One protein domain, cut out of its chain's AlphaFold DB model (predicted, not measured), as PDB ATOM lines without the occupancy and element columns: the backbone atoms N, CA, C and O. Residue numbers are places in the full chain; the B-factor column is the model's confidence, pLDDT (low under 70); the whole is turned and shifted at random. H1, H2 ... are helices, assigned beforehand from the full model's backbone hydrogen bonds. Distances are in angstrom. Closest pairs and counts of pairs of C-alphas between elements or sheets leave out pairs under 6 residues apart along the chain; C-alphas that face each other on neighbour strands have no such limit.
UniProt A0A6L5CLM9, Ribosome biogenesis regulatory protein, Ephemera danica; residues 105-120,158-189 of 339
ATOM      1  N   LEU A 105      43.554  10.308  -4.486       92.12
ATOM      2  CA  LEU A 105      42.961  11.510  -3.905       92.12
ATOM      3  C   LEU A 105      42.158  11.159  -2.647       92.12
ATOM      4  O   LEU A 105      41.287  10.281  -2.664       92.12
ATOM      5  N   THR A 106      42.426  11.880  -1.560       93.12
ATOM      6  CA  THR A 106      41.637  11.792  -0.324       93.12
ATOM      7  C   THR A 106      40.232  12.357  -0.532       93.12
ATOM      8  O   THR A 106      40.002  13.164  -1.433       93.12
ATOM      9  N   LYS A 107      39.276  11.987   0.331       91.88
ATOM     10  CA  LYS A 107      37.899  12.508   0.246       91.88
ATOM     11  C   LYS A 107      37.850  14.043   0.277       91.88
ATOM     12  O   LYS A 107      37.099  14.639  -0.485       91.88
ATOM     13  N   TRP A 108      38.675  14.668   1.119       91.69
ATOM     14  CA  TRP A 108      38.772  16.126   1.194       91.69
ATOM     15  C   TRP A 108      39.350  16.739  -0.082       91.69
ATOM     16  O   TRP A 108      38.836  17.744  -0.546       91.69
ATOM     17  N   GLN A 109      40.375  16.131  -0.683       92.56
ATOM     18  CA  GLN A 109      40.935  16.628  -1.945       92.56
ATOM     19  C   GLN A 109      39.938  16.524  -3.097       92.56
ATOM     20  O   GLN A 109      39.850  17.459  -3.881       92.56
ATOM     21  N   LYS A 110      39.163  15.434  -3.170       93.88
ATOM     22  CA  LYS A 110      38.073  15.304  -4.149       93.88
ATOM     23  C   LYS A 110      37.049  16.422  -3.978       93.88
ATOM     24  O   LYS A 110      36.771  17.141  -4.923       93.88
ATOM     25  N   TYR A 111      36.594  16.636  -2.744       95.00
ATOM     26  CA  TYR A 111      35.674  17.725  -2.421       95.00
ATOM     27  C   TYR A 111      36.258  19.110  -2.743       95.00
ATOM     28  O   TYR A 111      35.580  19.955  -3.316       95.00
ATOM     29  N   ALA A 112      37.526  19.351  -2.404       95.06
ATOM     30  CA  ALA A 112      38.201  20.613  -2.681       95.06
ATOM     31  C   ALA A 112      38.346  20.863  -4.188       95.06
ATOM     32  O   ALA A 112      38.180  21.997  -4.620       95.06
ATOM     33  N   GLN A 113      38.606  19.822  -4.983       94.19
ATOM     34  CA  GLN A 113      38.624  19.910  -6.444       94.19
ATOM     35  C   GLN A 113      37.226  20.195  -7.005       94.19
ATOM     36  O   GLN A 113      37.076  21.141  -7.769       94.19
ATOM     37  N   GLU A 114      36.202  19.455  -6.567       95.75
ATOM     38  CA  GLU A 114      34.800  19.654  -6.980       95.75
ATOM     39  C   GLU A 114      34.277  21.057  -6.640       95.75
ATOM     40  O   GLU A 114      33.487  21.630  -7.384       95.75
ATOM     41  N   LYS A 115      34.719  21.629  -5.517       96.56
ATOM     42  CA  LYS A 115      34.337  22.977  -5.073       96.56
ATOM     43  C   LYS A 115      35.302  24.079  -5.513       96.56
ATOM     44  O   LYS A 115      35.084  25.232  -5.157       96.56
ATOM     45  N   GLY A 116      36.376  23.754  -6.234       93.31
ATOM     46  CA  GLY A 116      37.381  24.737  -6.656       93.31
ATOM     47  C   GLY A 116      38.109  25.433  -5.494       93.31
ATOM     48  O   GLY A 116      38.571  26.566  -5.633       93.31
ATOM     49  N   ILE A 117      38.218  24.783  -4.334       93.69
ATOM     50  CA  ILE A 117      38.881  25.337  -3.150       93.69
ATOM     51  C   ILE A 117      40.395  25.309  -3.374       93.69
ATOM     52  O   ILE A 117      41.048  24.268  -3.271       93.69
ATOM     53  N   LYS A 118      40.971  26.480  -3.651       90.38
ATOM     54  CA  LYS A 118      42.421  26.656  -3.793       90.38
ATOM     55  C   LYS A 118      43.093  26.747  -2.420       90.38
ATOM     56  O   LYS A 118      42.627  27.451  -1.523       90.38
ATOM     57  N   ASN A 119      44.236  26.078  -2.267       86.00
ATOM     58  CA  ASN A 119      45.058  26.191  -1.063       86.00
ATOM     59  C   ASN A 119      45.688  27.589  -0.989       86.00
ATOM     60  O   ASN A 119      46.586  27.913  -1.762       86.00
ATOM     61  N   LYS A 120      45.241  28.416  -0.037       84.69
ATOM     62  CA  LYS A 120      45.857  29.721   0.242       84.69
ATOM     63  C   LYS A 120      47.088  29.541   1.133       84.69
ATOM     64  O   LYS A 120      46.997  28.918   2.196       84.69
ATOM     65  N   PHE A 158      37.821  24.385  30.912       85.44
ATOM     66  CA  PHE A 158      39.147  24.013  30.413       85.44
ATOM     67  C   PHE A 158      39.223  22.519  30.107       85.44
ATOM     68  O   PHE A 158      39.714  22.140  29.034       85.44
ATOM     69  N   ALA A 159      38.687  21.680  31.000       88.25
ATOM     70  CA  ALA A 159      38.579  20.239  30.791       88.25
ATOM     71  C   ALA A 159      37.758  19.922  29.532       88.25
ATOM     72  O   ALA A 159      38.262  19.245  28.630       88.25
ATOM     73  N   LYS A 160      36.575  20.534  29.375       88.31
ATOM     74  CA  LYS A 160      35.760  20.419  28.150       88.31
ATOM     75  C   LYS A 160      36.521  20.779  26.883       88.31
ATOM     76  O   LYS A 160      36.459  20.074  25.874       88.31
ATOM     77  N   LYS A 161      37.253  21.897  26.894       87.44
ATOM     78  CA  LYS A 161      38.030  22.349  25.730       87.44
ATOM     79  C   LYS A 161      39.155  21.369  25.391       87.44
ATOM     80  O   LYS A 161      39.452  21.161  24.208       87.44
ATOM     81  N   ALA A 162      39.775  20.758  26.401       89.31
ATOM     82  CA  ALA A 162      40.783  19.720  26.223       89.31
ATOM     83  C   ALA A 162      40.178  18.424  25.658       89.31
ATOM     84  O   ALA A 162      40.744  17.851  24.723       89.31
ATOM     85  N   GLU A 163      39.018  17.994  26.152       93.12
ATOM     86  CA  GLU A 163      38.278  16.836  25.638       93.12
ATOM     87  C   GLU A 163      37.836  17.049  24.190       93.12
ATOM     88  O   GLU A 163      38.222  16.276  23.313       93.12
ATOM     89  N   ALA A 164      37.196  18.178  23.884       92.06
ATOM     90  CA  ALA A 164      36.809  18.536  22.522       92.06
ATOM     91  C   ALA A 164      38.015  18.602  21.562       92.06
ATOM     92  O   ALA A 164      37.904  18.313  20.365       92.06
ATOM     93  N   ARG A 165      39.205  18.985  22.053       90.75
ATOM     94  CA  ARG A 165      40.452  18.929  21.272       90.75
ATOM     95  C   ARG A 165      40.874  17.484  21.009       90.75
ATOM     96  O   ARG A 165      41.181  17.167  19.859       90.75
ATOM     97  N   LYS A 166      40.886  16.626  22.034       95.19
ATOM     98  CA  LYS A 166      41.212  15.195  21.903       95.19
ATOM     99  C   LYS A 166      40.260  14.506  20.925       95.19
ATOM    100  O   LYS A 166      40.724  13.811  20.026       95.19
ATOM    101  N   GLU A 167      38.965  14.786  21.008       95.88
ATOM    102  CA  GLU A 167      37.954  14.269  20.082       95.88
ATOM    103  C   GLU A 167      38.201  14.710  18.636       95.88
ATOM    104  O   GLU A 167      38.147  13.897  17.714       95.88
ATOM    105  N   LYS A 168      38.529  15.990  18.407       95.69
ATOM    106  CA  LYS A 168      38.876  16.491  17.065       95.69
ATOM    107  C   LYS A 168      40.116  15.799  16.502       95.69
ATOM    108  O   LYS A 168      40.141  15.476  15.312       95.69
ATOM    109  N   VAL A 169      41.128  15.557  17.335       95.38
ATOM    110  CA  VAL A 169      42.340  14.819  16.947       95.38
ATOM    111  C   VAL A 169      42.001  13.365  16.617       95.38
ATOM    112  O   VAL A 169      42.365  12.894  15.539       95.38
ATOM    113  N   ALA A 170      41.232  12.687  17.471       95.38
ATOM    114  CA  ALA A 170      40.782  11.315  17.247       95.38
ATOM    115  C   ALA A 170      39.946  11.189  15.963       95.38
ATOM    116  O   ALA A 170      40.178  10.298  15.146       95.38
ATOM    117  N   LYS A 171      39.030  12.132  15.715       95.12
ATOM    118  CA  LYS A 171      38.223  12.195  14.489       95.12
ATOM    119  C   LYS A 171      39.088  12.387  13.241       95.12
ATOM    120  O   LYS A 171      38.798  11.781  12.209       95.12
ATOM    121  N   ASN A 172      40.136  13.209  13.315       95.12
ATOM    122  CA  ASN A 172      41.078  13.398  12.211       95.12
ATOM    123  C   ASN A 172      41.857  12.105  11.919       95.12
ATOM    124  O   ASN A 172      41.890  11.655  10.774       95.12
ATOM    125  N   GLU A 173      42.399  11.451  12.948       94.94
ATOM    126  CA  GLU A 173      43.135  10.194  12.770       94.94
ATOM    127  C   GLU A 173      42.223   9.072  12.254       94.94
ATOM    128  O   GLU A 173      42.581   8.359  11.319       94.94
ATOM    129  N   TYR A 174      40.985   8.983  12.747       91.81
ATOM    130  CA  TYR A 174      39.982   8.062  12.214       91.81
ATOM    131  C   TYR A 174      39.703   8.308  10.721       91.81
ATOM    132  O   TYR A 174      39.683   7.374   9.914       91.81
ATOM    133  N   GLN A 175      39.532   9.568  10.308       91.69
ATOM    134  CA  GLN A 175      39.346   9.921   8.896       91.69
ATOM    135  C   GLN A 175      40.584   9.600   8.051       91.69
ATOM    136  O   GLN A 175      40.449   9.108   6.926       91.69
ATOM    137  N   ARG A 176      41.789   9.834   8.584       92.25
ATOM    138  CA  ARG A 176      43.057   9.466   7.947       92.25
ATOM    139  C   ARG A 176      43.140   7.955   7.735       92.25
ATOM    140  O   ARG A 176      43.393   7.526   6.609       92.25
ATOM    141  N   LEU A 177      42.866   7.156   8.766       91.69
ATOM    142  CA  LEU A 177      42.846   5.694   8.687       91.69
ATOM    143  C   LEU A 177      41.799   5.198   7.686       91.69
ATOM    144  O   LEU A 177      42.091   4.319   6.876       91.69
ATOM    145  N   ARG A 178      40.613   5.815   7.650       89.50
ATOM    146  CA  ARG A 178      39.566   5.495   6.669       89.50
ATOM    147  C   ARG A 178      39.997   5.801   5.232       89.50
ATOM    148  O   ARG A 178      39.739   4.996   4.338       89.50
ATOM    149  N   ASN A 179      40.685   6.921   5.003       91.12
ATOM    150  CA  ASN A 179      41.243   7.266   3.692       91.12
ATOM    151  C   ASN A 179      42.358   6.292   3.279       91.12
ATOM    152  O   ASN A 179      42.383   5.849   2.132       91.12
ATOM    153  N   LEU A 180      43.245   5.910   4.206       90.12
ATOM    154  CA  LEU A 180      44.299   4.920   3.959       90.12
ATOM    155  C   LEU A 180      43.726   3.534   3.656       90.12
ATOM    156  O   LEU A 180      44.193   2.862   2.736       90.12
ATOM    157  N   ALA A 181      42.698   3.110   4.388       90.38
ATOM    158  CA  ALA A 181      42.028   1.842   4.140       90.38
ATOM    159  C   ALA A 181      41.320   1.832   2.779       90.38
ATOM    160  O   ALA A 181      41.445   0.856   2.039       90.38
ATOM    161  N   ALA A 182      40.657   2.931   2.403       87.19
ATOM    162  CA  ALA A 182      40.064   3.089   1.075       87.19
ATOM    163  C   ALA A 182      41.130   3.060  -0.035       87.19
ATOM    164  O   ALA A 182      40.959   2.357  -1.031       87.19
ATOM    165  N   ALA A 183      42.258   3.749   0.163       88.25
ATOM    166  CA  ALA A 183      43.390   3.757  -0.762       88.25
ATOM    167  C   ALA A 183      43.993   2.356  -0.963       88.25
ATOM    168  O   ALA A 183      44.280   1.957  -2.090       88.25
ATOM    169  N   LYS A 184      44.141   1.590   0.125       88.00
ATOM    170  CA  LYS A 184      44.659   0.213   0.108       88.00
ATOM    171  C   LYS A 184      43.588  -0.844  -0.212       88.00
ATOM    172  O   LYS A 184      43.908  -2.028  -0.230       88.00
ATOM    173  N   LYS A 185      42.330  -0.442  -0.453       85.62
ATOM    174  CA  LYS A 185      41.165  -1.332  -0.646       85.62
ATOM    175  C   LYS A 185      40.999  -2.372   0.480       85.62
ATOM    176  O   LYS A 185      40.525  -3.484   0.249       85.62
ATOM    177  N   ILE A 186      41.377  -2.016   1.709       84.50
ATOM    178  CA  ILE A 186      41.216  -2.868   2.893       84.50
ATOM    179  C   ILE A 186      39.746  -2.809   3.324       84.50
ATOM    180  O   ILE A 186      39.183  -1.726   3.491       84.50
ATOM    181  N   LYS A 187      39.105  -3.973   3.506       78.75
ATOM    182  CA  LYS A 187      37.716  -4.053   3.988       78.75
ATOM    183  C   LYS A 187      37.688  -3.699   5.477       78.75
ATOM    184  O   LYS A 187      37.954  -4.555   6.311       78.75
ATOM    185  N   VAL A 188      37.373  -2.446   5.789       71.50
ATOM    186  CA  VAL A 188      37.156  -1.995   7.171       71.50
ATOM    187  C   VAL A 188      35.806  -2.537   7.660       71.50
ATOM    188  O   VAL A 188      34.829  -2.448   6.902       71.50
ATOM    189  N   PRO A 189      35.719  -3.099   8.880       67.19
ATOM    190  CA  PRO A 189      34.440  -3.351   9.534       67.19
ATOM    191  C   PRO A 189      33.631  -2.051   9.567       67.19
ATOM    192  O   PRO A 189      34.117  -1.018  10.021       67.19
TER     193      PRO A 189
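What this domain is: This is residues 105 to 120 and 158 to 189 of the 339 residues of the protein "Ribosome biogenesis regulatory protein" of Ephemera danica (UniProt A0A6L5CLM9). One long, straight helix, H2, has a short helix, H1, set crosswise near its last turns, making a loose L-shaped corner. Residues 158 to 174 of H2 stick out free as a long arm, and short unnamed tails follow both helices. The printed part has 48 residues with two named helices, H1 then H2, and no named strand; its class is all helix. It is only just loose, close to extended, with a radius of gyration of the C-alphas of 14.3 A, and flat, spanning 37 by 34 by 12 A.

How they stand to each other: H2, residues 158 to 183, and H1, residues 107 to 114, are close but not clearly touching. Their closest C-alphas, those of Asn 179 and Lys 107, are 7.1 A apart. Their lines are about perpendicular, at 78 degrees. In both helices every O i to N i+4 pair is within hydrogen-bond range.

Where its parts are: H2 measures 37.4 A from C-alpha 158 at (39.147, 24.013, 30.413) to C-alpha 183 at (43.390, 3.757, -0.762). H1 measures 10.6 A and begins at C-alpha 107, (37.899, 12.508, 0.246).

The domain as a whole: The C-alphas farthest apart, those of Phe 158 and Lys 185, are 40.1 A apart. Residues 121 to 157 are not printed; C-alphas 120 and 158 are 31.4 A apart across this cut. Mean pLDDT of the printed part is 90.4; residue 189 is under 70.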